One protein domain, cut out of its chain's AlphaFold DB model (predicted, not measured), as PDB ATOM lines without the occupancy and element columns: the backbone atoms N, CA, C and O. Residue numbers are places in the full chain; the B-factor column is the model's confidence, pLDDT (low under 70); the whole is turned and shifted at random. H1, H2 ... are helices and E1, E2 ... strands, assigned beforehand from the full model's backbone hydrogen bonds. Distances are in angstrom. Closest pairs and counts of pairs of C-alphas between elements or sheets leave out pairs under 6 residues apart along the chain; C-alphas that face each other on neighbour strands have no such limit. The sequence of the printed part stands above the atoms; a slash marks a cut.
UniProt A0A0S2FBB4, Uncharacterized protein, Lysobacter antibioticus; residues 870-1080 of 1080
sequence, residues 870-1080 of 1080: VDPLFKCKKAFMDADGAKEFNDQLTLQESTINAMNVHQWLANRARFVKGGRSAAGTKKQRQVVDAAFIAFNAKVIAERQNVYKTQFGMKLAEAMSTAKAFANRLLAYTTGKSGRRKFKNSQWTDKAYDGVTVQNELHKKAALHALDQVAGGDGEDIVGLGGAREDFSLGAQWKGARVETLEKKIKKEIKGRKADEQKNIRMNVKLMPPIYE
ATOM      1  N   VAL A 870      42.824 -25.036  51.593       88.00
ATOM      2  CA  VAL A 870      41.616 -24.744  50.812       88.00
ATOM      3  C   VAL A 870      40.747 -25.991  50.771       88.00
ATOM      4  O   VAL A 870      41.187 -27.053  50.342       88.00
ATOM      5  N   ASP A 871      39.508 -25.825  51.220       80.19
ATOM      6  CA  ASP A 871      38.510 -26.881  51.341       80.19
ATOM      7  C   ASP A 871      37.181 -26.367  50.751       80.19
ATOM      8  O   ASP A 871      36.863 -25.186  50.958       80.19
ATOM      9  N   PRO A 872      36.412 -27.172  49.988       86.56
ATOM     10  CA  PRO A 872      36.703 -28.535  49.510       86.56
ATOM     11  C   PRO A 872      37.955 -28.645  48.626       86.56
ATOM     12  O   PRO A 872      38.295 -27.701  47.911       86.56
ATOM     13  N   LEU A 873      38.604 -29.817  48.613       87.06
ATOM     14  CA  LEU A 873      39.711 -30.135  47.694       87.06
ATOM     15  C   LEU A 873      39.330 -29.893  46.228       87.06
ATOM     16  O   LEU A 873      38.164 -30.045  45.845       87.06
ATOM     17  N   PHE A 874      40.297 -29.520  45.388       90.69
ATOM     18  CA  PHE A 874      40.076 -29.449  43.941       90.69
ATOM     19  C   PHE A 874      39.801 -30.846  43.388       90.69
ATOM     20  O   PHE A 874      40.359 -31.830  43.853       90.69
ATOM     21  N   LYS A 875      38.920 -30.929  42.397       89.88
ATOM     22  CA  LYS A 875      38.523 -32.169  41.737       89.88
ATOM     23  C   LYS A 875      39.067 -32.162  40.314       89.88
ATOM     24  O   LYS A 875      38.699 -31.291  39.514       89.88
ATOM     25  N   CYS A 876      39.952 -33.102  40.009       85.06
ATOM     26  CA  CYS A 876      40.394 -33.386  38.653       85.06
ATOM     27  C   CYS A 876      39.427 -34.414  38.057       85.06
ATOM     28  O   CYS A 876      39.308 -35.518  38.575       85.06
ATOM     29  N   LYS A 877      38.686 -34.035  37.011       82.38
ATOM     30  CA  LYS A 877      37.651 -34.896  36.417       82.38
ATOM     31  C   LYS A 877      38.286 -36.020  35.597       82.38
ATOM     32  O   LYS A 877      39.255 -35.757  34.893       82.38
ATOM     33  N   LYS A 878      37.631 -37.180  35.512       76.56
ATOM     34  CA  LYS A 878      38.031 -38.341  34.691       76.56
ATOM     35  C   LYS A 878      38.359 -37.992  33.247       76.56
ATOM     36  O   LYS A 878      39.285 -38.528  32.654       76.56
ATOM     37  N   ALA A 879      37.625 -37.031  32.690       71.25
ATOM     38  CA  ALA A 879      37.853 -36.522  31.342       71.25
ATOM     39  C   ALA A 879      39.243 -35.883  31.140       71.25
ATOM     40  O   ALA A 879      39.622 -35.642  29.999       71.25
ATOM     41  N   PHE A 880      39.966 -35.561  32.216       72.50
ATOM     42  CA  PHE A 880      41.303 -34.959  32.218       72.50
ATOM     43  C   PHE A 880      42.404 -35.985  32.513       72.50
ATOM     44  O   PHE A 880      43.562 -35.605  32.572       72.50
ATOM     45  N   MET A 881      42.066 -37.263  32.721       66.88
ATOM     46  CA  MET A 881      43.015 -38.305  33.138       66.88
ATOM     47  C   MET A 881      43.810 -38.924  31.975       66.88
ATOM     48  O   MET A 881      44.292 -40.049  32.090       66.88
ATOM     49  N   ASP A 882      43.967 -38.206  30.861       75.06
ATOM     50  CA  ASP A 882      45.092 -38.470  29.962       75.06
ATOM     51  C   ASP A 882      46.385 -37.932  30.614       75.06
ATOM     52  O   ASP A 882      46.344 -37.030  31.458       75.06
ATOM     53  N   ALA A 883      47.541 -38.528  30.292       64.94
ATOM     54  CA  ALA A 883      48.811 -38.201  30.956       64.94
ATOM     55  C   ALA A 883      49.145 -36.697  30.880       64.94
ATOM     56  O   ALA A 883      49.662 -36.121  31.839       64.94
ATOM     57  N   ASP A 884      48.771 -36.051  29.773       75.25
ATOM     58  CA  ASP A 884      48.993 -34.626  29.539       75.25
ATOM     59  C   ASP A 884      47.997 -33.733  30.297       75.25
ATOM     60  O   ASP A 884      48.391 -32.705  30.848       75.25
ATOM     61  N   GLY A 885      46.716 -34.107  30.379       78.31
ATOM     62  CA  GLY A 885      45.674 -33.319  31.042       78.31
ATOM     63  C   GLY A 885      45.784 -33.330  32.563       78.31
ATOM     64  O   GLY A 885      45.604 -32.287  33.196       78.31
ATOM     65  N   ALA A 886      46.141 -34.470  33.162       81.50
ATOM     66  CA  ALA A 886      46.342 -34.570  34.606       81.50
ATOM     67  C   ALA A 886      47.581 -33.778  35.041       81.50
ATOM     68  O   ALA A 886      47.562 -33.104  36.076       81.50
ATOM     69  N   LYS A 887      48.643 -33.816  34.228       84.25
ATOM     70  CA  LYS A 887      49.842 -33.008  34.442       84.25
ATOM     71  C   LYS A 887      49.537 -31.514  34.312       84.25
ATOM     72  O   LYS A 887      49.845 -30.767  35.233       84.25
ATOM     73  N   GLU A 888      48.871 -31.091  33.235       85.50
ATOM     74  CA  GLU A 888      48.481 -29.689  33.016       85.50
ATOM     75  C   GLU A 888      47.595 -29.157  34.158       85.50
ATOM     76  O   GLU A 888      47.811 -28.046  34.638       85.50
ATOM     77  N   PHE A 889      46.631 -29.946  34.646       87.75
ATOM     78  CA  PHE A 889      45.776 -29.550  35.770       87.75
ATOM     79  C   PHE A 889      46.582 -29.323  37.060       87.75
ATOM     80  O   PHE A 889      46.356 -28.333  37.756       87.75
ATOM     81  N   ASN A 890      47.532 -30.213  37.369       87.38
ATOM     82  CA  ASN A 890      48.409 -30.068  38.533       87.38
ATOM     83  C   ASN A 890      49.374 -28.887  38.383       87.38
ATOM     84  O   ASN A 890      49.494 -28.094  39.312       87.38
ATOM     85  N   ASP A 891      49.996 -28.717  37.214       86.50
ATOM     86  CA  ASP A 891      50.904 -27.599  36.936       86.50
ATOM     87  C   ASP A 891      50.184 -26.250  37.112       86.50
ATOM     88  O   ASP A 891      50.701 -25.333  37.756       86.50
ATOM     89  N   GLN A 892      48.948 -26.138  36.608       88.88
ATOM     90  CA  GLN A 892      48.123 -24.945  36.800       88.88
ATOM     91  C   GLN A 892      47.695 -24.759  38.263       88.88
ATOM     92  O   GLN A 892      47.668 -23.629  38.746       88.88
ATOM     93  N   LEU A 893      47.388 -25.831  39.000       88.19
ATOM     94  CA  LEU A 893      47.059 -25.741  40.425       88.19
ATOM     95  C   LEU A 893      48.265 -25.252  41.249       88.19
ATOM     96  O   LEU A 893      48.124 -24.336  42.060       88.19
ATOM     97  N   THR A 894      49.462 -25.783  40.987       87.19
ATOM     98  CA  THR A 894      50.719 -25.340  41.611       87.19
ATOM     99  C   THR A 894      51.045 -23.889  41.265       87.19
ATOM    100  O   THR A 894      51.455 -23.119  42.138       87.19
ATOM    101  N   LEU A 895      50.813 -23.473  40.016       85.88
ATOM    102  CA  LEU A 895      50.963 -22.079  39.608       85.88
ATOM    103  C   LEU A 895      50.058 -21.156  40.440       85.88
ATOM    104  O   LEU A 895      50.534 -20.142  40.957       85.88
ATOM    105  N   GLN A 896      48.794 -21.532  40.649       92.12
ATOM    106  CA  GLN A 896      47.857 -20.744  41.452       92.12
ATOM    107  C   GLN A 896      48.239 -20.703  42.938       92.12
ATOM    108  O   GLN A 896      48.188 -19.631  43.542       92.12
ATOM    109  N   GLU A 897      48.689 -21.821  43.517       87.56
ATOM    110  CA  GLU A 897      49.209 -21.860  44.893       87.56
ATOM    111  C   GLU A 897      50.427 -20.938  45.068       87.56
ATOM    112  O   GLU A 897      50.498 -20.132  46.000       87.56
ATOM    113  N   SER A 898      51.382 -21.009  44.140       82.75
ATOM    114  CA  SER A 898      52.582 -20.172  44.200       82.75
ATOM    115  C   SER A 898      52.241 -18.684  44.067       82.75
ATOM    116  O   SER A 898      52.785 -17.851  44.794       82.75
ATOM    117  N   THR A 899      51.278 -18.348  43.206       84.62
ATOM    118  CA  THR A 899      50.862 -16.966  42.952       84.62
ATOM    119  C   THR A 899      50.077 -16.384  44.127       84.62
ATOM    120  O   THR A 899      50.312 -15.234  44.502       84.62
ATOM    121  N   ILE A 900      49.187 -17.159  44.765       88.56
ATOM    122  CA  ILE A 900      48.458 -16.682  45.950       88.56
ATOM    123  C   ILE A 900      49.405 -16.451  47.132       88.56
ATOM    124  O   ILE A 900      49.334 -15.397  47.764       88.56
ATOM    125  N   ASN A 901      50.357 -17.359  47.364       85.69
ATOM    126  CA  ASN A 901      51.361 -17.235  48.427       85.69
ATOM    127  C   ASN A 901      52.402 -16.142  48.133       85.69
ATOM    128  O   ASN A 901      53.001 -15.571  49.046       85.69
ATOM    129  N   ALA A 902      52.566 -15.753  46.866       81.81
ATOM    130  CA  ALA A 902      53.358 -14.598  46.465       81.81
ATOM    131  C   ALA A 902      52.670 -13.241  46.729       81.81
ATOM    132  O   ALA A 902      53.286 -12.203  46.483       81.81
ATOM    133  N   MET A 903      51.467 -13.186  47.307       84.69
ATOM    134  CA  MET A 903      50.803 -11.928  47.688       84.69
ATOM    135  C   MET A 903      50.770 -11.715  49.208       84.69
ATOM    136  O   MET A 903      50.871 -12.661  49.989       84.69
ATOM    137  N   ASN A 904      50.642 -10.456  49.638       87.44
ATOM    138  CA  ASN A 904      50.260 -10.138  51.019       87.44
ATOM    139  C   ASN A 904      48.730 -10.094  51.163       87.44
ATOM    140  O   ASN A 904      48.005  -9.978  50.169       87.44
ATOM    141  N   VAL A 905      48.242 -10.190  52.400       88.50
ATOM    142  CA  VAL A 905      46.806 -10.246  52.697       88.50
ATOM    143  C   VAL A 905      46.090  -8.994  52.194       88.50
ATOM    144  O   VAL A 905      45.023  -9.106  51.594       88.50
ATOM    145  N   HIS A 906      46.691  -7.811  52.345       89.81
ATOM    146  CA  HIS A 906      46.111  -6.564  51.840       89.81
ATOM    147  C   HIS A 906      45.891  -6.578  50.316       89.81
ATOM    148  O   HIS A 906      44.808  -6.244  49.837       89.81
ATOM    149  N   GLN A 907      46.901  -6.986  49.545       90.88
ATOM    150  CA  GLN A 907      46.843  -7.085  48.086       90.88
ATOM    151  C   GLN A 907      45.799  -8.113  47.652       90.88
ATOM    152  O   GLN A 907      44.991  -7.831  46.766       90.88
ATOM    153  N   TRP A 908      45.777  -9.278  48.301       94.69
ATOM    154  CA  TRP A 908      44.793 -10.317  48.017       94.69
ATOM    155  C   TRP A 908      43.362  -9.838  48.308       94.69
ATOM    156  O   TRP A 908      42.486  -9.966  47.451       94.69
ATOM    157  N   LEU A 909      43.126  -9.192  49.457       93.12
ATOM    158  CA  LEU A 909      41.828  -8.604  49.809       93.12
ATOM    159  C   LEU A 909      41.408  -7.500  48.837       93.12
ATOM    160  O   LEU A 909      40.240  -7.437  48.459       93.12
ATOM    161  N   ALA A 910      42.338  -6.650  48.398       92.38
ATOM    162  CA  ALA A 910      42.062  -5.615  47.408       92.38
ATOM    163  C   ALA A 910      41.675  -6.222  46.048       92.38
ATOM    164  O   ALA A 910      40.726  -5.762  45.409       92.38
ATOM    165  N   ASN A 911      42.360  -7.282  45.610       92.81
ATOM    166  CA  ASN A 911      42.011  -8.016  44.392       92.81
ATOM    167  C   ASN A 911      40.629  -8.665  44.507       92.81
ATOM    168  O   ASN A 911      39.788  -8.487  43.624       92.81
ATOM    169  N   ARG A 912      40.361  -9.339  45.630       92.62
ATOM    170  CA  ARG A 912      39.060  -9.942  45.941       92.62
ATOM    171  C   ARG A 912      37.941  -8.908  45.959       92.62
ATOM    172  O   ARG A 912      36.926  -9.113  45.304       92.62
ATOM    173  N   ALA A 913      38.134  -7.770  46.623       91.06
ATOM    174  CA  ALA A 913      37.149  -6.693  46.673       91.06
ATOM    175  C   ALA A 913      36.849  -6.120  45.278       91.06
ATOM    176  O   ALA A 913      35.685  -5.889  44.940       91.06
ATOM    177  N   ARG A 914      37.881  -5.937  44.439       88.06
ATOM    178  CA  ARG A 914      37.710  -5.516  43.038       88.06
ATOM    179  C   ARG A 914      36.900  -6.537  42.240       88.06
ATOM    180  O   ARG A 914      35.969  -6.140  41.542       88.06
ATOM    181  N   PHE A 915      37.204  -7.825  42.389       89.44
ATOM    182  CA  PHE A 915      36.478  -8.896  41.710       89.44
ATOM    183  C   PHE A 915      35.022  -9.015  42.182       89.44
ATOM    184  O   PHE A 915      34.120  -9.134  41.362       89.44
ATOM    185  N   VAL A 916      34.761  -8.935  43.489       88.56
ATOM    186  CA  VAL A 916      33.395  -9.000  44.041       88.56
ATOM    187  C   VAL A 916      32.552  -7.809  43.578       88.56
ATOM    188  O   VAL A 916      31.384  -7.982  43.247       88.56
ATOM    189  N   LYS A 917      33.139  -6.604  43.503       89.25
ATOM    190  CA  LYS A 917      32.431  -5.387  43.079       89.25
ATOM    191  C   LYS A 917      32.189  -5.318  41.568       89.25
ATOM    192  O   LYS A 917      31.149  -4.823  41.146       89.25
ATOM    193  N   GLY A 918      33.174  -5.719  40.762       83.44
ATOM    194  CA  GLY A 918      33.197  -5.455  39.318       83.44
ATOM    195  C   GLY A 918      33.269  -6.692  38.424       83.44
ATOM    196  O   GLY A 918      33.280  -6.552  37.204       83.44
ATOM    197  N   GLY A 919      33.335  -7.894  38.997       85.69
ATOM    198  CA  GLY A 919      33.596  -9.122  38.252       85.69
ATOM    199  C   GLY A 919      34.989  -9.134  37.617       85.69
ATOM    200  O   GLY A 919      35.953  -8.587  38.154       85.69
ATOM    201  N   ARG A 920      35.107  -9.782  36.452       80.88
ATOM    202  CA  ARG A 920      36.369  -9.840  35.698       80.88
ATOM    203  C   ARG A 920      36.738  -8.467  35.143       80.88
ATOM    204  O   ARG A 920      35.903  -7.798  34.539       80.88
ATOM    205  N   SER A 921      38.008  -8.085  35.259       83.94
ATOM    206  CA  SER A 921      38.471  -6.792  34.758       83.94
ATOM    207  C   SER A 921      38.389  -6.707  33.223       83.94
ATOM    208  O   SER A 921      38.757  -7.632  32.486       83.94
ATOM    209  N   ALA A 922      37.913  -5.564  32.715       80.25
ATOM    210  CA  ALA A 922      37.872  -5.293  31.275       80.25
ATOM    211  C   ALA A 922      39.288  -5.245  30.668       80.25
ATOM    212  O   ALA A 922      39.506  -5.756  29.566       80.25
ATOM    213  N   ALA A 923      40.256  -4.695  31.413       80.12
ATOM    214  CA  ALA A 923      41.671  -4.668  31.045       80.12
ATOM    215  C   ALA A 923      42.264  -6.084  30.941       80.12
ATOM    216  O   ALA A 923      42.847  -6.424  29.913       80.12
ATOM    217  N   GLY A 924      41.993  -6.960  31.916       83.06
ATOM    218  CA  GLY A 924      42.400  -8.365  31.864       83.06
ATOM    219  C   GLY A 924      41.763  -9.125  30.701       83.06
ATOM    220  O   GLY A 924      42.434  -9.845  29.967       83.06
ATOM    221  N   THR A 925      40.478  -8.880  30.426       81.50
ATOM    222  CA  THR A 925      39.778  -9.463  29.263       81.50
ATOM    223  C   THR A 925      40.368  -8.989  27.927       81.50
ATOM    224  O   THR A 925      40.374  -9.724  26.934       81.50
ATOM    225  N   LYS A 926      40.868  -7.750  27.864       84.12
ATOM    226  CA  LYS A 926      41.614  -7.235  26.707       84.12
ATOM    227  C   LYS A 926      42.985  -7.912  26.602       84.12
ATOM    228  O   LYS A 926      43.340  -8.353  25.511       84.12
ATOM    229  N   LYS A 927      43.707  -8.061  27.715       84.44
ATOM    230  CA  LYS A 927      45.023  -8.713  27.762       84.44
ATOM    231  C   LYS A 927      44.959 -10.183  27.336       84.44
ATOM    232  O   LYS A 927      45.775 -10.602  26.523       84.44
ATOM    233  N   GLN A 928      43.940 -10.931  27.771       83.12
ATOM    234  CA  GLN A 928      43.687 -12.310  27.318       83.12
ATOM    235  C   GLN A 928      43.592 -12.402  25.792       83.12
ATOM    236  O   GLN A 928      44.212 -13.268  25.180       83.12
ATOM    237  N   ARG A 929      42.826 -11.494  25.171       82.44
ATOM    238  CA  ARG A 929      42.677 -11.453  23.710       82.44
ATOM    239  C   ARG A 929      44.002 -11.154  23.026       82.44
ATOM    240  O   ARG A 929      44.370 -11.881  22.119       82.44
ATOM    241  N   GLN A 930      44.751 -10.172  23.523       85.25
ATOM    242  CA  GLN A 930      46.056  -9.815  22.965       85.25
ATOM    243  C   GLN A 930      47.056 -10.978  22.995       85.25
ATOM    244  O   GLN A 930      47.763 -11.183  22.014       85.25
ATOM    245  N   VAL A 931      47.103 -11.755  24.082       84.31
ATOM    246  CA  VAL A 931      48.000 -12.920  24.191       84.31
ATOM    247  C   VAL A 931      47.608 -14.016  23.194       84.31
ATOM    248  O   VAL A 931      48.465 -14.543  22.489       84.31
ATOM    249  N   VAL A 932      46.311 -14.319  23.074       84.12
ATOM    250  CA  VAL A 932      45.807 -15.315  22.112       84.12
ATOM    251  C   VAL A 932      45.982 -14.843  20.661       84.12
ATOM    252  O   VAL A 932      46.318 -15.645  19.793       84.12
ATOM    253  N   ASP A 933      45.783 -13.552  20.382       85.31
ATOM    254  CA  ASP A 933      46.002 -12.946  19.063       85.31
ATOM    255  C   ASP A 933      47.474 -12.998  18.657       85.31
ATOM    256  O   ASP A 933      47.785 -13.388  17.534       85.31
ATOM    257  N   ALA A 934      48.381 -12.662  19.575       80.69
ATOM    258  CA  ALA A 934      49.813 -12.725  19.327       80.69
ATOM    259  C   ALA A 934      50.266 -14.159  19.016       80.69
ATOM    260  O   ALA A 934      50.977 -14.378  18.036       80.69
ATOM    261  N   ALA A 935      49.797 -15.140  19.792       86.00
ATOM    262  CA  ALA A 935      50.095 -16.549  19.550       86.00
ATOM    263  C   ALA A 935      49.519 -17.047  18.213       86.00
ATOM    264  O   ALA A 935      50.196 -17.768  17.482       86.00
ATOM    265  N   PHE A 936      48.306 -16.612  17.851       87.62
ATOM    266  CA  PHE A 936      47.709 -16.902  16.546       87.62
ATOM    267  C   PHE A 936      48.544 -16.359  15.389       87.62
ATOM    268  O   PHE A 936      48.831 -17.094  14.448       87.62
ATOM    269  N   ILE A 937      48.953 -15.091  15.459       82.25
ATOM    270  CA  ILE A 937      49.757 -14.455  14.411       82.25
ATOM    271  C   ILE A 937      51.106 -15.168  14.266       82.25
ATOM    272  O   ILE A 937      51.496 -15.500  13.146       82.25
ATOM    273  N   ALA A 938      51.783 -15.443  15.384       82.19
ATOM    274  CA  ALA A 938      53.079 -16.112  15.387       82.19
ATOM    275  C   ALA A 938      52.999 -17.527  14.792       82.19
ATOM    276  O   ALA A 938      53.777 -17.868  13.902       82.19
ATOM    277  N   PHE A 939      52.026 -18.330  15.229       90.56
ATOM    278  CA  PHE A 939      51.863 -19.699  14.743       90.56
ATOM    279  C   PHE A 939      51.407 -19.746  13.275       90.56
ATOM    280  O   PHE A 939      51.930 -20.538  12.496       90.56
ATOM    281  N   ASN A 940      50.507 -18.851  12.850       90.38
ATOM    282  CA  ASN A 940      50.095 -18.748  11.447       90.38
ATOM    283  C   ASN A 940      51.279 -18.395  10.529       90.38
ATOM    284  O   ASN A 940      51.463 -19.018   9.485       90.38
ATOM    285  N   ALA A 941      52.116 -17.434  10.933       79.81
ATOM    286  CA  ALA A 941      53.310 -17.062  10.178       79.81
ATOM    287  C   ALA A 941      54.316 -18.221  10.079       79.81
ATOM    288  O   ALA A 941      54.837 -18.476   8.993       79.81
ATOM    289  N   LYS A 942      54.533 -18.952  11.184       92.06
ATOM    290  CA  LYS A 942      55.380 -20.154  11.228       92.06
ATOM    291  C   LYS A 942      54.895 -21.214  10.233       92.06
ATOM    292  O   LYS A 942      55.659 -21.617   9.362       92.06
ATOM    293  N   VAL A 943      53.613 -21.588  10.293       89.88
ATOM    294  CA  VAL A 943      53.028 -22.606   9.402       89.88
ATOM    295  C   VAL A 943      53.103 -22.176   7.935       89.88
ATOM    296  O   VAL A 943      53.459 -22.985   7.081       89.88
ATOM    297  N   ILE A 944      52.809 -20.909   7.617       89.31
ATOM    298  CA  ILE A 944      52.903 -20.406   6.237       89.31
ATOM    299  C   ILE A 944      54.345 -20.490   5.728       89.31
ATOM    300  O   ILE A 944      54.553 -20.967   4.615       89.31
ATOM    301  N   ALA A 945      55.330 -20.062   6.522       84.44
ATOM    302  CA  ALA A 945      56.736 -20.093   6.122       84.44
ATOM    303  C   ALA A 945      57.240 -21.531   5.904       84.44
ATOM    304  O   ALA A 945      57.873 -21.817   4.885       84.44
ATOM    305  N   GLU A 946      56.908 -22.445   6.819       91.81
ATOM    306  CA  GLU A 946      57.272 -23.861   6.723       91.81
ATOM    307  C   GLU A 946      56.645 -24.518   5.482       91.81
ATOM    308  O   GLU A 946      57.360 -25.111   4.672       91.81
ATOM    309  N   ARG A 947      55.332 -24.352   5.262       94.31
ATOM    310  CA  ARG A 947      54.645 -24.942   4.099       94.31
ATOM    311  C   ARG A 947      55.065 -24.314   2.775       94.31
ATOM    312  O   ARG A 947      55.257 -25.035   1.803       94.31
ATOM    313  N   GLN A 948      55.266 -22.996   2.727       93.88
ATOM    314  CA  GLN A 948      55.761 -22.315   1.527       93.88
ATOM    315  C   GLN A 948      57.119 -22.877   1.103       93.88
ATOM    316  O   GLN A 948      57.351 -23.095  -0.088       93.88
ATOM    317  N   ASN A 949      58.008 -23.126   2.069       89.19
ATOM    318  CA  ASN A 949      59.303 -23.724   1.788       89.19
ATOM    319  C   ASN A 949      59.157 -25.150   1.241       89.19
ATOM    320  O   ASN A 949      59.804 -25.474   0.249       89.19
ATOM    321  N   VAL A 950      58.269 -25.970   1.814       92.12
ATOM    322  CA  VAL A 950      57.973 -27.322   1.307       92.12
ATOM    323  C   VAL A 950      57.471 -27.277  -0.139       92.12
ATOM    324  O   VAL A 950      58.067 -27.911  -1.006       92.12
ATOM    325  N   TYR A 951      56.449 -26.473  -0.446       92.69
ATOM    326  CA  TYR A 951      55.899 -26.389  -1.806       92.69
ATOM    327  C   TYR A 951      56.908 -25.901  -2.841       92.69
ATOM    328  O   TYR A 951      56.936 -26.389  -3.970       92.69
ATOM    329  N   LYS A 952      57.767 -24.954  -2.462       92.56
ATOM    330  CA  LYS A 952      58.806 -24.444  -3.355       92.56
ATOM    331  C   LYS A 952      59.905 -25.480  -3.592       92.56
ATOM    332  O   LYS A 952      60.324 -25.676  -4.725       92.56
ATOM    333  N   THR A 953      60.405 -26.100  -2.524       87.19
ATOM    334  CA  THR A 953      61.609 -26.945  -2.593       87.19
ATOM    335  C   THR A 953      61.317 -28.368  -3.047       87.19
ATOM    336  O   THR A 953      62.118 -28.924  -3.787       87.19
ATOM    337  N   GLN A 954      60.184 -28.945  -2.646       91.31
ATOM    338  CA  GLN A 954      59.845 -30.337  -2.955       91.31
ATOM    339  C   GLN A 954      58.921 -30.470  -4.170       91.31
ATOM    340  O   GLN A 954      58.978 -31.477  -4.864       91.31
ATOM    341  N   PHE A 955      58.104 -29.449  -4.454       89.06
ATOM    342  CA  PHE A 955      57.111 -29.482  -5.538       89.06
ATOM    343  C   PHE A 955      57.378 -28.445  -6.642       89.06
ATOM    344  O   PHE A 955      56.563 -28.289  -7.545       89.06
ATOM    345  N   GLY A 956      58.504 -27.720  -6.582       89.25
ATOM    346  CA  GLY A 956      58.941 -26.810  -7.648       89.25
ATOM    347  C   GLY A 956      58.027 -25.604  -7.904       89.25
ATOM    348  O   GLY A 956      58.146 -24.965  -8.950       89.25
ATOM    349  N   MET A 957      57.112 -25.271  -6.984       91.50
ATOM    350  CA  MET A 957      56.165 -24.170  -7.187       91.50
ATOM    351  C   MET A 957      56.853 -22.804  -7.257       91.50
ATOM    352  O   MET A 957      57.772 -22.491  -6.490       91.50
ATOM    353  N   LYS A 958      56.314 -21.926  -8.111       89.50
ATOM    354  CA  LYS A 958      56.691 -20.506  -8.134       89.50
ATOM    355  C   LYS A 958      56.340 -19.848  -6.797       89.50
ATOM    356  O   LYS A 958      55.351 -20.193  -6.156       89.50
ATOM    357  N   LEU A 959      57.120 -18.845  -6.385       80.50
ATOM    358  CA  LEU A 959      57.018 -18.231  -5.051       80.50
ATOM    359  C   LEU A 959      55.598 -17.750  -4.696       80.50
ATOM    360  O   LEU A 959      55.143 -17.974  -3.574       80.50
ATOM    361  N   ALA A 960      54.912 -17.098  -5.639       78.56
ATOM    362  CA  ALA A 960      53.560 -16.574  -5.438       78.56
ATOM    363  C   ALA A 960      52.520 -17.694  -5.261       78.56
ATOM    364  O   ALA A 960      51.643 -17.598  -4.402       78.56
ATOM    365  N   GLU A 961      52.659 -18.775  -6.028       85.50
ATOM    366  CA  GLU A 961      51.803 -19.957  -5.955       85.50
ATOM    367  C   GLU A 961      52.033 -20.716  -4.644       85.50
ATOM    368  O   GLU A 961      51.090 -20.916  -3.883       85.50
ATOM    369  N   ALA A 962      53.294 -20.996  -4.295       84.75
ATOM    370  CA  ALA A 962      53.672 -21.621  -3.027       84.75
ATOM    371  C   ALA A 962      53.138 -20.841  -1.812       84.75
ATOM    372  O   ALA A 962      52.648 -21.431  -0.849       84.75
ATOM    373  N   MET A 963      53.194 -19.504  -1.852       87.69
ATOM    374  CA  MET A 963      52.659 -18.660  -0.782       87.69
ATOM    375  C   MET A 963      51.127 -18.735  -0.699       87.69
ATOM    376  O   MET A 963      50.573 -18.769   0.401       87.69
ATOM    377  N   SER A 964      50.437 -18.750  -1.842       88.69
ATOM    378  CA  SER A 964      48.977 -18.890  -1.901       88.69
ATOM    379  C   SER A 964      48.528 -20.244  -1.339       88.69
ATOM    380  O   SER A 964      47.670 -20.300  -0.453       88.69
ATOM    381  N   THR A 965      49.188 -21.327  -1.754       91.19
ATOM    382  CA  THR A 965      48.931 -22.692  -1.280       91.19
ATOM    383  C   THR A 965      49.218 -22.832   0.218       91.19
ATOM    384  O   THR A 965      48.401 -23.386   0.954       91.19
ATOM    385  N   ALA A 966      50.305 -22.232   0.720       90.94
ATOM    386  CA  ALA A 966      50.639 -22.217   2.150       90.94
ATOM    387  C   ALA A 966      49.615 -21.462   2.995       90.94
ATOM    388  O   ALA A 966      49.226 -21.934   4.063       90.94
ATOM    389  N   LYS A 967      49.106 -20.331   2.499       93.31
ATOM    390  CA  LYS A 967      47.995 -19.615   3.141       93.31
ATOM    391  C   LYS A 967      46.720 -20.455   3.154       93.31
ATOM    392  O   LYS A 967      46.038 -20.495   4.174       93.31
ATOM    393  N   ALA A 968      46.402 -21.150   2.062       93.56
ATOM    394  CA  ALA A 968      45.238 -22.032   2.005       93.56
ATOM    395  C   ALA A 968      45.355 -23.203   2.998       93.56
ATOM    396  O   ALA A 968      44.384 -23.517   3.688       93.56
ATOM    397  N   PHE A 969      46.540 -23.808   3.122       96.62
ATOM    398  CA  PHE A 969      46.823 -24.824   4.136       96.62
ATOM    399  C   PHE A 969      46.649 -24.268   5.554       96.62
ATOM    400  O   PHE A 969      45.885 -24.825   6.345       96.62
ATOM    401  N   ALA A 970      47.290 -23.138   5.865       94.44
ATOM    402  CA  ALA A 970      47.223 -22.523   7.188       94.44
ATOM    403  C   ALA A 970      45.789 -22.112   7.563       94.44
ATOM    404  O   ALA A 970      45.356 -22.361   8.684       94.44
ATOM    405  N   ASN A 971      45.006 -21.587   6.613       94.12
ATOM    406  CA  ASN A 971      43.592 -21.258   6.815       94.12
ATOM    407  C   ASN A 971      42.737 -22.489   7.150       94.12
ATOM    408  O   ASN A 971      41.784 -22.378   7.923       94.12
ATOM    409  N   ARG A 972      43.066 -23.664   6.594       95.31
ATOM    410  CA  ARG A 972      42.393 -24.927   6.937       95.31
ATOM    411  C   ARG A 972      42.831 -25.429   8.309       95.31
ATOM    412  O   ARG A 972      41.968 -25.707   9.137       95.31
ATOM    413  N   LEU A 973      44.135 -25.479   8.590       95.00
ATOM    414  CA  LEU A 973      44.664 -25.872   9.905       95.00
ATOM    415  C   LEU A 973      44.091 -25.002  11.030       95.00
ATOM    416  O   LEU A 973      43.644 -25.506  12.060       95.00
ATOM    417  N   LEU A 974      44.057 -23.693  10.801       94.25
ATOM    418  CA  LEU A 974      43.616 -22.693  11.759       94.25
ATOM    419  C   LEU A 974      42.156 -22.296  11.593       94.25
ATOM    420  O   LEU A 974      41.745 -21.287  12.158       94.25
ATOM    421  N   ALA A 975      41.349 -23.081  10.882       93.62
ATOM    422  CA  ALA A 975      39.922 -22.823  10.774       93.62
ATOM    423  C   ALA A 975      39.300 -22.740  12.178       93.62
ATOM    424  O   ALA A 975      39.413 -23.668  12.981       93.62
ATOM    425  N   TYR A 976      38.626 -21.631  12.484       91.56
ATOM    426  CA  TYR A 976      38.015 -21.402  13.791       91.56
ATOM    427  C   TYR A 976      36.581 -20.889  13.672       91.56
ATOM    428  O   TYR A 976      36.132 -20.446  12.619       91.56
ATOM    429  N   THR A 977      35.849 -20.966  14.778       88.12
ATOM    430  CA  THR A 977      34.587 -20.243  14.974       88.12
ATOM    431  C   THR A 977      34.756 -19.213  16.080       88.12
ATOM    432  O   THR A 977      35.555 -19.410  17.000       88.12
ATOM    433  N   THR A 978      34.005 -18.120  16.002       80.81
ATOM    434  CA  THR A 978      33.980 -17.089  17.044       80.81
ATOM    435  C   THR A 978      32.645 -17.174  17.769       80.81
ATOM    436  O   THR A 978      31.595 -16.974  17.168       80.81
ATOM    437  N   GLY A 979      32.666 -17.510  19.061       65.12
ATOM    438  CA  GLY A 979      31.450 -17.520  19.886       65.12
ATOM    439  C   GLY A 979      31.042 -16.118  20.353       65.12
ATOM    440  O   GLY A 979      31.788 -15.158  20.174       65.12
ATOM    441  N   LYS A 980      29.907 -16.006  21.065       58.53
ATOM    442  CA  LYS A 980      29.415 -14.744  21.675       58.53
ATOM    443  C   LYS A 980      30.449 -14.027  22.567       58.53
ATOM    444  O   LYS A 980      30.353 -12.826  22.773       58.53
ATOM    445  N   SER A 981      31.441 -14.749  23.091       61.19
ATOM    446  CA  SER A 981      32.537 -14.212  23.911       61.19
ATOM    447  C   SER A 981      33.724 -13.655  23.109       61.19
ATOM    448  O   SER A 981      34.714 -13.240  23.710       61.19
ATOM    449  N   GLY A 982      33.680 -13.688  21.771       67.75
ATOM    450  CA  GLY A 982      34.772 -13.233  20.902       67.75
ATOM    451  C   GLY A 982      36.003 -14.152  20.879       67.75
ATOM    452  O   GLY A 982      37.004 -13.813  20.256       67.75
ATOM    453  N   ARG A 983      35.962 -15.308  21.558       72.31
ATOM    454  CA  ARG A 983      37.074 -16.275  21.605       72.31
ATOM    455  C   ARG A 983      37.076 -17.178  20.371       72.31
ATOM    456  O   ARG A 983      36.026 -17.720  20.013       72.31
ATOM    457  N   ARG A 984      38.261 -17.387  19.784       83.38
ATOM    458  CA  ARG A 984      38.477 -18.347  18.692       83.38
ATOM    459  C   ARG A 984      38.402 -19.773  19.230       83.38
ATOM    460  O   ARG A 984      39.097 -20.117  20.182       83.38
ATOM    461  N   LYS A 985      37.569 -20.602  18.609       85.81
ATOM    462  CA  LYS A 985      37.536 -22.052  18.816       85.81
ATOM    463  C   LYS A 985      38.021 -22.727  17.545       85.81
ATOM    464  O   LYS A 985      37.272 -22.787  16.569       85.81
ATOM    465  N   PHE A 986      39.271 -23.182  17.553       89.62
ATOM    466  CA  PHE A 986      39.859 -23.904  16.428       89.62
ATOM    467  C   PHE A 986      39.139 -25.235  16.222       89.62
ATOM    468  O   PHE A 986      39.003 -26.020  17.159       89.62
ATOM    469  N   LYS A 987      38.669 -25.463  14.995       91.25
ATOM    470  CA  LYS A 987      37.938 -26.669  14.594       91.25
ATOM    471  C   LYS A 987      38.866 -27.877  14.534       91.25
ATOM    472  O   LYS A 987      38.499 -28.952  14.989       91.25
ATOM    473  N   ASN A 988      40.076 -27.666  14.024       92.12
ATOM    474  CA  ASN A 988      41.020 -28.729  13.717       92.12
ATOM    475  C   ASN A 988      42.129 -28.778  14.775       92.12
ATOM    476  O   ASN A 988      42.734 -27.748  15.086       92.12
ATOM    477  N   SER A 989      42.378 -29.966  15.337       92.19
ATOM    478  CA  SER A 989      43.543 -30.245  16.192       92.19
ATOM    479  C   SER A 989      44.817 -30.445  15.383       92.19
ATOM    480  O   SER A 989      45.909 -30.211  15.882       92.19
ATOM    481  N   GLN A 990      44.665 -30.838  14.124       94.69
ATOM    482  CA  GLN A 990      45.731 -31.058  13.165       94.69
ATOM    483  C   GLN A 990      45.161 -30.950  11.752       94.69
ATOM    484  O   GLN A 990      43.945 -31.052  11.560       94.69
ATOM    485  N   TRP A 991      46.022 -30.769  10.760       95.62
ATOM    486  CA  TRP A 991      45.624 -30.817   9.357       95.62
ATOM    487  C   TRP A 991      46.697 -31.504   8.523       95.62
ATOM    488  O   TRP A 991      47.886 -31.227   8.679       95.62
ATOM    489  N   THR A 992      46.262 -32.409   7.649       95.38
ATOM    490  CA  THR A 992      47.135 -33.206   6.784       95.38
ATOM    491  C   THR A 992      47.155 -32.623   5.384       95.38
ATOM    492  O   THR A 992      46.095 -32.382   4.798       95.38
ATOM    493  N   ASP A 993      48.347 -32.442   4.823       93.75
ATOM    494  CA  ASP A 993      48.491 -31.929   3.467       93.75
ATOM    495  C   ASP A 993      48.377 -33.013   2.391       93.75
ATOM    496  O   ASP A 993      49.331 -33.364   1.700       93.75
ATOM    497  N   LYS A 994      47.175 -33.572   2.257       91.81
ATOM    498  CA  LYS A 994      46.911 -34.705   1.356       91.81
ATOM    499  C   LYS A 994      47.192 -34.419  -0.122       91.81
ATOM    500  O   LYS A 994      47.340 -35.361  -0.885       91.81
ATOM    501  N   ALA A 995      47.209 -33.150  -0.526       86.62
ATOM    502  CA  ALA A 995      47.451 -32.765  -1.914       86.62
ATOM    503  C   ALA A 995      48.943 -32.792  -2.293       86.62
ATOM    504  O   ALA A 995      49.256 -32.723  -3.477       86.62
ATOM    505  N   TYR A 996      49.841 -32.870  -1.303       92.25
ATOM    506  CA  TYR A 996      51.283 -32.744  -1.497       92.25
ATOM    507  C   TYR A 996      52.042 -33.829  -0.717       92.25
ATOM    508  O   TYR A 996      51.961 -35.001  -1.063       92.25
ATOM    509  N   ASP A 997      52.781 -33.474   0.333       88.94
ATOM    510  CA  ASP A 997      53.691 -34.383   1.051       88.94
ATOM    511  C   ASP A 997      52.999 -35.312   2.064       88.94
ATOM    512  O   ASP A 997      53.664 -36.112   2.717       88.94
ATOM    513  N   GLY A 998      51.680 -35.196   2.249       90.25
ATOM    514  CA  GLY A 998      50.934 -36.000   3.218       90.25
ATOM    515  C   GLY A 998      51.294 -35.715   4.682       90.25
ATOM    516  O   GLY A 998      50.827 -36.427   5.574       90.25
ATOM    517  N   VAL A 999      52.086 -34.674   4.965       90.56
ATOM    518  CA  VAL A 999      52.520 -34.346   6.327       90.56
ATOM    519  C   VAL A 999      51.347 -33.798   7.131       90.56
ATOM    520  O   VAL A 999      50.566 -32.962   6.668       90.56
ATOM    521  N   THR A1000      51.228 -34.270   8.371       93.31
ATOM    522  CA  THR A1000      50.236 -33.778   9.330       93.31
ATOM    523  C   THR A1000      50.872 -32.752  10.255       93.31
ATOM    524  O   THR A1000      51.785 -33.073  11.010       93.31
ATOM    525  N   VAL A1001      50.366 -31.519  10.216       93.19
ATOM    526  CA  VAL A1001      50.804 -30.432  11.099       93.19
ATOM    527  C   VAL A1001      49.840 -30.329  12.277       93.19
ATOM    528  O   VAL A1001      48.628 -30.211  12.081       93.19
ATOM    529  N   GLN A1002      50.375 -30.368  13.497       95.00
ATOM    530  CA  GLN A1002      49.604 -30.190  14.729       95.00
ATOM    531  C   GLN A1002      49.247 -28.719  14.934       95.00
ATOM    532  O   GLN A1002      50.081 -27.840  14.744       95.00
ATOM    533  N   ASN A1003      48.016 -28.435  15.351       93.44
ATOM    534  CA  ASN A1003      47.596 -27.092  15.729       93.44
ATOM    535  C   ASN A1003      47.898 -26.851  17.214       93.44
ATOM    536  O   ASN A1003      47.098 -27.202  18.083       93.44
ATOM    537  N   GLU A1004      49.021 -26.192  17.500       89.44
ATOM    538  CA  GLU A1004      49.474 -25.876  18.866       89.44
ATOM    539  C   GLU A1004      48.480 -24.989  19.651       89.44
ATOM    540  O   GLU A1004      48.517 -24.935  20.878       89.44
ATOM    541  N   LEU A1005      47.555 -24.309  18.961       90.75
ATOM    542  CA  LEU A1005      46.540 -23.442  19.567       90.75
ATOM    543  C   LEU A1005      45.219 -24.171  19.848       90.75
ATOM    544  O   LEU A1005      44.299 -23.595  20.444       90.75
ATOM    545  N   HIS A1006      45.085 -25.428  19.417       89.69
ATOM    546  CA  HIS A1006      43.872 -26.201  19.630       89.69
ATOM    547  C   HIS A1006      43.630 -26.433  21.127       89.69
ATOM    548  O   HIS A1006      44.510 -26.880  21.857       89.69
ATOM    549  N   LYS A1007      42.415 -26.115  21.598       86.62
ATOM    550  CA  LYS A1007      42.005 -26.207  23.016       86.62
ATOM    551  C   LYS A1007      42.904 -25.430  24.004       86.62
ATOM    552  O   LYS A1007      42.842 -25.699  25.203       86.62
ATOM    553  N   LYS A1008      43.673 -24.433  23.547       88.31
ATOM    554  CA  LYS A1008      44.458 -23.544  24.418       88.31
ATOM    555  C   LYS A1008      43.722 -22.237  24.740       88.31
ATOM    556  O   LYS A1008      42.921 -21.743  23.944       88.31
ATOM    557  N   ALA A1009      43.990 -21.672  25.913       86.62
ATOM    558  CA  ALA A1009      43.501 -20.365  26.350       86.62
ATOM    559  C   ALA A1009      44.603 -19.589  27.083       86.62
ATOM    560  O   ALA A1009      45.589 -20.170  27.521       86.62
ATOM    561  N   ALA A1010      44.430 -18.272  27.207       88.00
ATOM    562  CA  ALA A1010      45.308 -17.447  28.031       88.00
ATOM    563  C   ALA A1010      45.236 -17.905  29.495       88.00
ATOM    564  O   ALA A1010      44.153 -17.878  30.079       88.00
ATOM    565  N   LEU A1011      46.380 -18.304  30.049       86.81
ATOM    566  CA  LEU A1011      46.502 -18.852  31.395       86.81
ATOM    567  C   LEU A1011      46.769 -17.735  32.407       86.81
ATOM    568  O   LEU A1011      47.738 -16.982  32.266       86.81
ATOM    569  N   HIS A1012      45.924 -17.639  33.429       84.88
ATOM    570  CA  HIS A1012      46.139 -16.720  34.544       84.88
ATOM    571  C   HIS A1012      47.111 -17.300  35.570       84.88
ATOM    572  O   HIS A1012      47.006 -18.473  35.915       84.88
ATOM    573  N   ALA A1013      48.000 -16.461  36.114       86.50
ATOM    574  CA  ALA A1013      48.868 -16.855  37.229       86.50
ATOM    575  C   ALA A1013      48.047 -17.268  38.468       86.50
ATOM    576  O   ALA A1013      48.318 -18.279  39.112       86.50
ATOM    577  N   LEU A1014      46.987 -16.510  38.762       91.25
ATOM    578  CA  LEU A1014      45.933 -16.851  39.714       91.25
ATOM    579  C   LEU A1014      44.582 -16.428  39.139       91.25
ATOM    580  O   LEU A1014      44.468 -15.332  38.584       91.25
ATOM    581  N   ASP A1015      43.544 -17.255  39.284       90.38
ATOM    582  CA  ASP A1015      42.209 -16.873  38.820       90.38
ATOM    583  C   ASP A1015      41.720 -15.605  39.553       90.38
ATOM    584  O   ASP A1015      41.896 -15.443  40.764       90.38
ATOM    585  N   GLN A1016      41.077 -14.683  38.832       90.06
ATOM    586  CA  GLN A1016      40.554 -13.440  39.417       90.06
ATOM    587  C   GLN A1016      39.515 -13.704  40.519       90.06
ATOM    588  O   GLN A1016      39.459 -12.963  41.501       90.06
ATOM    589  N   VAL A1017      38.732 -14.785  40.400       90.31
ATOM    590  CA  VAL A1017      37.830 -15.258  41.457       90.31
ATOM    591  C   VAL A1017      38.633 -15.537  42.722       90.31
ATOM    592  O   VAL A1017      38.223 -15.118  43.795       90.31
ATOM    593  N   ALA A1018      39.800 -16.165  42.605       90.06
ATOM    594  CA  ALA A1018      40.675 -16.509  43.720       90.06
ATOM    595  C   ALA A1018      41.500 -15.327  44.260       90.06
ATOM    596  O   ALA A1018      42.317 -15.522  45.154       90.06
ATOM    597  N   GLY A1019      41.295 -14.104  43.751       91.00
ATOM    598  CA  GLY A1019      42.053 -12.912  44.146       91.00
ATOM    599  C   GLY A1019      43.286 -12.635  43.282       91.00
ATOM    600  O   GLY A1019      44.173 -11.900  43.717       91.00
ATOM    601  N   GLY A1020      43.364 -13.205  42.078       90.50
ATOM    602  CA  GLY A1020      44.410 -12.896  41.101       90.50
ATOM    603  C   GLY A1020      44.218 -11.555  40.390       90.50
ATOM    604  O   GLY A1020      43.110 -11.015  40.324       90.50
ATOM    605  N   ASP A1021      45.307 -11.019  39.836       88.38
ATOM    606  CA  ASP A1021      45.253  -9.866  38.936       88.38
ATOM    607  C   ASP A1021      44.861 -10.329  37.523       88.38
ATOM    608  O   ASP A1021      45.468 -11.228  36.945       88.38
ATOM    609  N   GLY A1022      43.831  -9.708  36.946       83.69
ATOM    610  CA  GLY A1022      43.331 -10.071  35.623       83.69
ATOM    611  C   GLY A1022      44.303  -9.805  34.477       83.69
ATOM    612  O   GLY A1022      44.093 -10.342  33.389       83.69
ATOM    613  N   GLU A1023      45.332  -8.988  34.693       87.75
ATOM    614  CA  GLU A1023      46.374  -8.707  33.700       87.75
ATOM    615  C   GLU A1023      47.594  -9.635  33.812       87.75
ATOM    616  O   GLU A1023      48.409  -9.671  32.886       87.75
ATOM    617  N   ASP A1024      47.693 -10.419  34.893       87.81
ATOM    618  CA  ASP A1024      48.789 -11.361  35.126       87.81
ATOM    619  C   ASP A1024      48.540 -12.682  34.379       87.81
ATOM    620  O   ASP A1024      47.909 -13.626  34.871       87.81
ATOM    621  N   ILE A1025      48.964 -12.691  33.114       84.94
ATOM    622  CA  ILE A1025      48.827 -13.810  32.179       84.94
ATOM    623  C   ILE A1025      50.217 -14.364  31.882       84.94
ATOM    624  O   ILE A1025      51.065 -13.653  31.343       84.94
ATOM    625  N   VAL A1026      50.426 -15.645  32.185       84.00
ATOM    626  CA  VAL A1026      51.744 -16.297  32.094       84.00
ATOM    627  C   VAL A1026      52.008 -16.963  30.743       84.00
ATOM    628  O   VAL A1026      53.136 -17.353  30.458       84.00
ATOM    629  N   GLY A1027      50.985 -17.092  29.893       86.38
ATOM    630  CA  GLY A1027      51.107 -17.708  28.573       86.38
ATOM    631  C   GLY A1027      49.804 -18.331  28.081       86.38
ATOM    632  O   GLY A1027      48.714 -17.859  28.414       86.38
ATOM    633  N   LEU A1028      49.928 -19.388  27.274       86.50
ATOM    634  CA  LEU A1028      48.814 -20.237  26.856       86.50
ATOM    635  C   LEU A1028      48.861 -21.578  27.593       86.50
ATOM    636  O   LEU A1028      49.899 -22.231  27.610       86.50
ATOM    637  N   GLY A1029      47.724 -21.995  28.144       87.06
ATOM    638  CA  GLY A1029      47.538 -23.277  28.826       87.06
ATOM    639  C   GLY A1029      46.306 -24.021  28.317       87.06
ATOM    640  O   GLY A1029      45.563 -23.518  27.467       87.06
ATOM    641  N   GLY A1030      46.094 -25.237  28.814       87.25
ATOM    642  CA  GLY A1030      44.896 -26.032  28.547       87.25
ATOM    643  C   GLY A1030      43.625 -25.297  28.983       87.25
ATOM    644  O   GLY A1030      43.436 -24.991  30.160       87.25
ATOM    645  N   ALA A1031      42.742 -24.980  28.028       84.38
ATOM    646  CA  ALA A1031      41.542 -24.178  28.285       84.38
ATOM    647  C   ALA A1031      40.502 -24.913  29.142       84.38
ATOM    648  O   ALA A1031      39.659 -24.286  29.785       84.38
ATOM    649  N   ARG A1032      40.515 -26.246  29.088       84.19
ATOM    650  CA  ARG A1032      39.579 -27.119  29.798       84.19
ATOM    651  C   ARG A1032      39.942 -27.190  31.283       84.19
ATOM    652  O   ARG A1032      39.054 -27.093  32.129       84.19
ATOM    653  N   GLU A1033      41.232 -27.314  31.566       86.31
ATOM    654  CA  GLU A1033      41.843 -27.366  32.891       86.31
ATOM    655  C   GLU A1033      41.702 -26.005  33.591       86.31
ATOM    656  O   GLU A1033      41.123 -25.943  34.677       86.31
ATOM    657  N   ASP A1034      42.061 -24.912  32.905       85.12
ATOM    658  CA  ASP A1034      41.947 -23.530  33.406       85.12
ATOM    659  C   ASP A1034      40.494 -23.173  33.748       85.12
ATOM    660  O   ASP A1034      40.183 -22.705  34.847       85.12
ATOM    661  N   PHE A1035      39.557 -23.490  32.846       84.50
ATOM    662  CA  PHE A1035      38.135 -23.260  33.098       84.50
ATOM    663  C   PHE A1035      37.611 -24.089  34.278       84.50
ATOM    664  O   PHE A1035      36.794 -23.591  35.056       84.50
ATOM    665  N   SER A1036      38.064 -25.340  34.417       86.75
ATOM    666  CA  SER A1036      37.687 -26.204  35.537       86.75
ATOM    667  C   SER A1036      38.184 -25.636  36.868       86.75
ATOM    668  O   SER A1036      37.390 -25.509  37.800       86.75
ATOM    669  N   LEU A1037      39.458 -25.241  36.952       87.06
ATOM    670  CA  LEU A1037      40.045 -24.635  38.151       87.06
ATOM    671  C   LEU A1037      39.340 -23.325  38.519       87.06
ATOM    672  O   LEU A1037      38.885 -23.160  39.654       87.06
ATOM    673  N   GLY A1038      39.154 -22.425  37.551       87.31
ATOM    674  CA  GLY A1038      38.467 -21.149  37.763       87.31
ATOM    675  C   GLY A1038      37.005 -21.303  38.197       87.31
ATOM    676  O   GLY A1038      36.505 -20.543  39.030       87.31
ATOM    677  N   ALA A1039      36.294 -22.309  37.674       87.38
ATOM    678  CA  ALA A1039      34.933 -22.619  38.111       87.38
ATOM    679  C   ALA A1039      34.900 -23.147  39.551       87.38
ATOM    680  O   ALA A1039      33.993 -22.798  40.306       87.38
ATOM    681  N   GLN A1040      35.895 -23.948  39.936       91.38
ATOM    682  CA  GLN A1040      35.993 -24.546  41.263       91.38
ATOM    683  C   GLN A1040      36.321 -23.535  42.365       91.38
ATOM    684  O   GLN A1040      35.910 -23.737  43.506       91.38
ATOM    685  N   TRP A1041      36.975 -22.418  42.049       91.50
ATOM    686  CA  TRP A1041      37.187 -21.347  43.024       91.50
ATOM    687  C   TRP A1041      35.898 -20.703  43.539       91.50
ATOM    688  O   TRP A1041      35.879 -20.189  44.655       91.50
ATOM    689  N   LYS A1042      34.823 -20.717  42.744       86.81
ATOM    690  CA  LYS A1042      33.553 -20.079  43.108       86.81
ATOM    691  C   LYS A1042      32.866 -20.803  44.270       86.81
ATOM    692  O   LYS A1042      32.919 -22.026  44.376       86.81
ATOM    693  N   GLY A1043      32.161 -20.034  45.097       85.62
ATOM    694  CA  GLY A1043      31.419 -20.541  46.249       85.62
ATOM    695  C   GLY A1043      32.341 -20.903  47.412       85.62
ATOM    696  O   GLY A1043      33.252 -20.145  47.753       85.62
ATOM    697  N   ALA A1044      32.121 -22.081  47.998       83.75
ATOM    698  CA  ALA A1044      32.685 -22.463  49.291       83.75
ATOM    699  C   ALA A1044      34.215 -22.326  49.394       83.75
ATOM    700  O   ALA A1044      34.693 -21.926  50.452       83.75
ATOM    701  N   ARG A1045      34.991 -22.596  48.330       91.75
ATOM    702  CA  ARG A1045      36.467 -22.552  48.389       91.75
ATOM    703  C   ARG A1045      36.995 -21.150  48.677       91.75
ATOM    704  O   ARG A1045      37.691 -20.949  49.671       91.75
ATOM    705  N   VAL A1046      36.655 -20.172  47.832       91.50
ATOM    706  CA  VAL A1046      37.139 -18.798  48.021       91.50
ATOM    707  C   VAL A1046      36.478 -18.120  49.217       91.50
ATOM    708  O   VAL A1046      37.138 -17.361  49.917       91.50
ATOM    709  N   GLU A1047      35.210 -18.421  49.504       89.75
ATOM    710  CA  GLU A1047      34.494 -17.849  50.651       89.75
ATOM    711  C   GLU A1047      35.048 -18.359  51.984       89.75
ATOM    712  O   GLU A1047      35.259 -17.574  52.910       89.75
ATOM    713  N   THR A1048      35.351 -19.656  52.080       89.44
ATOM    714  CA  THR A1048      35.971 -20.250  53.271       89.44
ATOM    715  C   THR A1048      37.391 -19.737  53.453       89.44
ATOM    716  O   THR A1048      37.771 -19.396  54.573       89.44
ATOM    717  N   LEU A1049      38.158 -19.628  52.365       92.62
ATOM    718  CA  LEU A1049      39.484 -19.021  52.390       92.62
ATOM    719  C   LEU A1049      39.408 -17.569  52.882       92.62
ATOM    720  O   LEU A1049      40.090 -17.212  53.838       92.62
ATOM    721  N   GLU A1050      38.520 -16.754  52.311       93.25
ATOM    722  CA  GLU A1050      38.323 -15.356  52.704       93.25
ATOM    723  C   GLU A1050      37.879 -15.221  54.163       93.25
ATOM    724  O   GLU A1050      38.384 -14.360  54.881       93.25
ATOM    725  N   LYS A1051      36.970 -16.086  54.630       91.88
ATOM    726  CA  LYS A1051      36.501 -16.112  56.020       91.88
ATOM    727  C   LYS A1051      37.621 -16.483  56.989       91.88
ATOM    728  O   LYS A1051      37.751 -15.826  58.020       91.88
ATOM    729  N   LYS A1052      38.424 -17.505  56.671       91.81
ATOM    730  CA  LYS A1052      39.582 -17.910  57.480       91.81
ATOM    731  C   LYS A1052      40.623 -16.785  57.518       91.81
ATOM    732  O   LYS A1052      40.994 -16.362  58.601       91.81
ATOM    733  N   ILE A1053      40.966 -16.187  56.374       92.44
ATOM    734  CA  ILE A1053      41.884 -15.036  56.296       92.44
ATOM    735  C   ILE A1053      41.378 -13.856  57.132       92.44
ATOM    736  O   ILE A1053      42.121 -13.311  57.942       92.44
ATOM    737  N   LYS A1054      40.104 -13.470  56.973       91.25
ATOM    738  CA  LYS A1054      39.483 -12.374  57.736       91.25
ATOM    739  C   LYS A1054      39.443 -12.650  59.238       91.25
ATOM    740  O   LYS A1054      39.505 -11.705  60.021       91.25
ATOM    741  N   LYS A1055      39.320 -13.919  59.638       90.00
ATOM    742  CA  LYS A1055      39.394 -14.341  61.039       90.00
ATOM    743  C   LYS A1055      40.812 -14.163  61.586       90.00
ATOM    744  O   LYS A1055      40.943 -13.576  62.653       90.00
ATOM    745  N   GLU A1056      41.832 -14.589  60.840       85.19
ATOM    746  CA  GLU A1056      43.241 -14.478  61.257       85.19
ATOM    747  C   GLU A1056      43.724 -13.025  61.358       85.19
ATOM    748  O   GLU A1056      44.488 -12.677  62.251       85.19
ATOM    749  N   ILE A1057      43.235 -12.133  60.491       88.06
ATOM    750  CA  ILE A1057      43.606 -10.707  60.527       88.06
ATOM    751  C   ILE A1057      42.630  -9.839  61.336       88.06
ATOM    752  O   ILE A1057      42.670  -8.609  61.237       88.06
ATOM    753  N   LYS A1058      41.699 -10.434  62.092       87.81
ATOM    754  CA  LYS A1058      40.666  -9.681  62.817       87.81
ATOM    755  C   LYS A1058      41.321  -8.689  63.786       87.81
ATOM    756  O   LYS A1058      42.069  -9.079  64.671       87.81
ATOM    757  N   GLY A1059      41.004  -7.403  63.628       79.62
ATOM    758  CA  GLY A1059      41.586  -6.319  64.431       79.62
ATOM    759  C   GLY A1059      42.872  -5.712  63.859       79.62
ATOM    760  O   GLY A1059      43.293  -4.672  64.353       79.62
ATOM    761  N   ARG A1060      43.446  -6.288  62.791       80.06
ATOM    762  CA  ARG A1060      44.630  -5.744  62.110       80.06
ATOM    763  C   ARG A1060      44.253  -4.620  61.144       80.06
ATOM    764  O   ARG A1060      43.347  -4.786  60.318       80.06
ATOM    765  N   LYS A1061      44.962  -3.491  61.199       82.44
ATOM    766  CA  LYS A1061      44.754  -2.350  60.278       82.44
ATOM    767  C   LYS A1061      45.245  -2.670  58.861       82.44
ATOM    768  O   LYS A1061      46.028  -3.589  58.650       82.44
ATOM    769  N   ALA A1062      44.806  -1.892  57.868       75.75
ATOM    770  CA  ALA A1062      45.177  -2.111  56.465       75.75
ATOM    771  C   ALA A1062      46.695  -2.061  56.215       75.75
ATOM    772  O   ALA A1062      47.178  -2.770  55.337       75.75
ATOM    773  N   ASP A1063      47.435  -1.248  56.974       71.44
ATOM    774  CA  ASP A1063      48.895  -1.194  56.881       71.44
ATOM    775  C   ASP A1063      49.551  -2.449  57.466       71.44
ATOM    776  O   ASP A1063      50.393  -3.031  56.798       71.44
ATOM    777  N   GLU A1064      49.067  -2.957  58.603       72.50
ATOM    778  CA  GLU A1064      49.521  -4.227  59.196       72.50
ATOM    779  C   GLU A1064      49.239  -5.421  58.261       72.50
ATOM    780  O   GLU A1064      50.065  -6.312  58.086       72.50
ATOM    781  N   GLN A1065      48.100  -5.416  57.558       81.00
ATOM    782  CA  GLN A1065      47.748  -6.450  56.572       81.00
ATOM    783  C   GLN A1065      48.695  -6.504  55.359       81.00
ATOM    784  O   GLN A1065      48.726  -7.519  54.659       81.00
ATOM    785  N   LYS A1066      49.451  -5.435  55.061       79.75
ATOM    786  CA  LYS A1066      50.457  -5.443  53.977       79.75
ATOM    787  C   LYS A1066      51.681  -6.284  54.342       79.75
ATOM    788  O   LYS A1066      52.411  -6.706  53.438       79.75
ATOM    789  N   ASN A1067      51.845  -6.556  55.632       71.88
ATOM    790  CA  ASN A1067      53.003  -7.222  56.218       71.88
ATOM    791  C   ASN A1067      52.689  -8.683  56.545       71.88
ATOM    792  O   ASN A1067      53.606  -9.486  56.701       71.88
ATOM    793  N   ILE A1068      51.395  -9.034  56.528       78.00
ATOM    794  CA  ILE A1068      50.923 -10.408  56.636       78.00
ATOM    795  C   ILE A1068      50.942 -11.070  55.257       78.00
ATOM    796  O   ILE A1068      50.292 -10.593  54.321       78.00
ATOM    797  N   ARG A1069      51.656 -12.183  55.104       81.50
ATOM    798  CA  ARG A1069      51.666 -12.969  53.875       81.50
ATOM    799  C   ARG A1069      50.590 -14.038  53.828       81.50
ATOM    800  O   ARG A1069      50.223 -14.642  54.834       81.50
ATOM    801  N   MET A1070      50.134 -14.301  52.608       86.44
ATOM    802  CA  MET A1070      49.292 -15.453  52.325       86.44
ATOM    803  C   MET A1070      50.073 -16.742  52.604       86.44
ATOM    804  O   MET A1070      51.258 -16.840  52.289       86.44
ATOM    805  N   ASN A1071      49.399 -17.713  53.209       87.62
ATOM    806  CA  ASN A1071      49.924 -19.047  53.471       87.62
ATOM    807  C   ASN A1071      48.787 -20.043  53.266       87.62
ATOM    808  O   ASN A1071      48.048 -20.407  54.183       87.62
ATOM    809  N   VAL A1072      48.571 -20.360  51.999       89.50
ATOM    810  CA  VAL A1072      47.451 -21.135  51.490       89.50
ATOM    811  C   VAL A1072      48.003 -22.410  50.885       89.50
ATOM    812  O   VAL A1072      48.946 -22.363  50.100       89.50
ATOM    813  N   LYS A1073      47.397 -23.543  51.226       89.25
ATOM    814  CA  LYS A1073      47.776 -24.846  50.681       89.25
ATOM    815  C   LYS A1073      46.656 -25.372  49.791       89.25
ATOM    816  O   LYS A1073      45.552 -25.634  50.283       89.25
ATOM    817  N   LEU A1074      46.933 -25.517  48.495       87.81
ATOM    818  CA  LEU A1074      46.054 -26.186  47.543       87.81
ATOM    819  C   LEU A1074      46.453 -27.658  47.552       87.81
ATOM    820  O   LEU A1074      47.344 -28.116  46.848       87.81
ATOM    821  N   MET A1075      45.818 -28.392  48.453       81.50
ATOM    822  CA  MET A1075      46.048 -29.823  48.613       81.50
ATOM    823  C   MET A1075      45.863 -30.565  47.271       81.50
ATOM    824  O   MET A1075      45.054 -30.117  46.448       81.50
ATOM    825  N   PRO A1076      46.578 -31.692  47.056       78.19
ATOM    826  CA  PRO A1076      46.475 -32.473  45.827       78.19
ATOM    827  C   PRO A1076      45.016 -32.737  45.449       78.19
ATOM    828  O   PRO A1076      44.194 -32.991  46.340       78.19
ATOM    829  N   PRO A1077      44.668 -32.655  44.155       83.88
ATOM    830  CA  PRO A1077      43.287 -32.799  43.757       83.88
ATOM    831  C   PRO A1077      42.797 -34.228  43.989       83.88
ATOM    832  O   PRO A1077      43.547 -35.195  43.866       83.88
ATOM    833  N   ILE A1078      41.505 -34.354  44.271       84.38
ATOM    834  CA  ILE A1078      40.802 -35.628  44.183       84.38
ATOM    835  C   ILE A1078      40.662 -35.952  42.696       84.38
ATOM    836  O   ILE A1078      40.129 -35.139  41.936       84.38
ATOM    837  N   TYR A1079      41.150 -37.116  42.284       81.25
ATOM    838  CA  TYR A1079      40.931 -37.648  40.944       81.25
ATOM    839  C   TYR A1079      39.593 -38.393  40.953       81.25
ATOM    840  O   TYR A1079      39.467 -39.409  41.635       81.25
ATOM    841  N   GLU A1080      38.593 -37.833  40.272       72.69
ATOM    842  CA  GLU A1080      37.229 -38.385  40.165       72.69
ATOM    843  C   GLU A1080      36.999 -39.082  38.833       72.69
ATOM    844  O   GLU A1080      37.348 -38.457  37.807       72.69
TER     845      GLU A1080
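Overview. This is residues 870 to 1080 of the 1080 residues of an uncharacterized protein of Lysobacter antibioticus (UniProt A0A0S2FBB4). This is a long, loose model built round a small strand hairpin, E5 and E6, near its middle; H1, H5 and the first part of H3 pack round this hairpin. From there H3 runs to one end of the long axis, where H4 folds back on it beside two more small hairpins, E1 with E2 and E3 with E4, while H2 and H6 lie toward the other end. The last stretch, residues 1057 to 1080, folds back from that end until residues 1078 to 1079 pair in parallel with residues 875 to 876. The printed part has 211 residues with six named helices and six named strands, in the order H1 H2 H3 H4 E1 E2 E3 E4 E5 E6 H5 H6; the class is mostly helix, and each of the three two-stranded sheets is antiparallel. The whole is loose, with a radius of gyration of the C-alphas of 21.8 A and spans of 77 by 35 by 29 A.

Along the chain. Find C-alpha 883 at (48.811, -38.201, 30.956); from there H1 runs to residue 901, over 27.4 A. H2 is residues 905 to 918, 19.7 A. H3, residues 922 to 955, is the longest helix at 48.1 A and ends at C-alpha 955, at (57.111, -29.482, -5.538). H4 follows at 959 to 973, 20.8 A. Next come E1 at 976 to 978, E2 at 984 to 986, E3 at 990 to 992 and E4 at 1000 to 1002, then E5 at 1008 to 1012 and E6 at 1025 to 1030. H5 is residues 1031 to 1040, and H6, residues 1044 to 1056, ends at (43.241, -14.478, 61.257).

Arrangement. Look first at the hairpin E5 and E6, where N 1009 and O 1029 are 2.9 A apart, within hydrogen-bond range. The closest C-alphas of H3 and E5, Gln 928 and Ala 1010, are 5.4 A apart. H1 touches H5 with residues 885 to 893 alone, at a steep tilt of 49 degrees, the same way; their closest C-alphas, Phe 889 and Glu 1033, are 5.3 A apart. H2 and H6 are close but not clearly touching, with C-alphas 905 and 1053 at 7.8 A. H3 touches H4 with residues 940 to 952 alone, opposite ways at a steep tilt of 48 degrees; C-alphas 944 and 966 are the closest, at 5.0 A. In the hairpin E1 and E2, N 977 and O 985 are within hydrogen-bond range at 2.9 A, and in the hairpin E3 and E4, N 991 and O 1001 at 3.0 A. Every O i to N i+4 pair is within hydrogen-bond range in H1, H2, H4, H5 and H6, and 29 of 30 in H3.

Size, cuts and confidence. The two C-alphas farthest apart, those of Gly 956 and Gly 1059, are 76.9 A apart. The printed part has no cut, and the link from E5 to E6, 12 residues, is long. Mean pLDDT of the printed part is 86.4; residues 881, 883 and 979 to 982 are under 70.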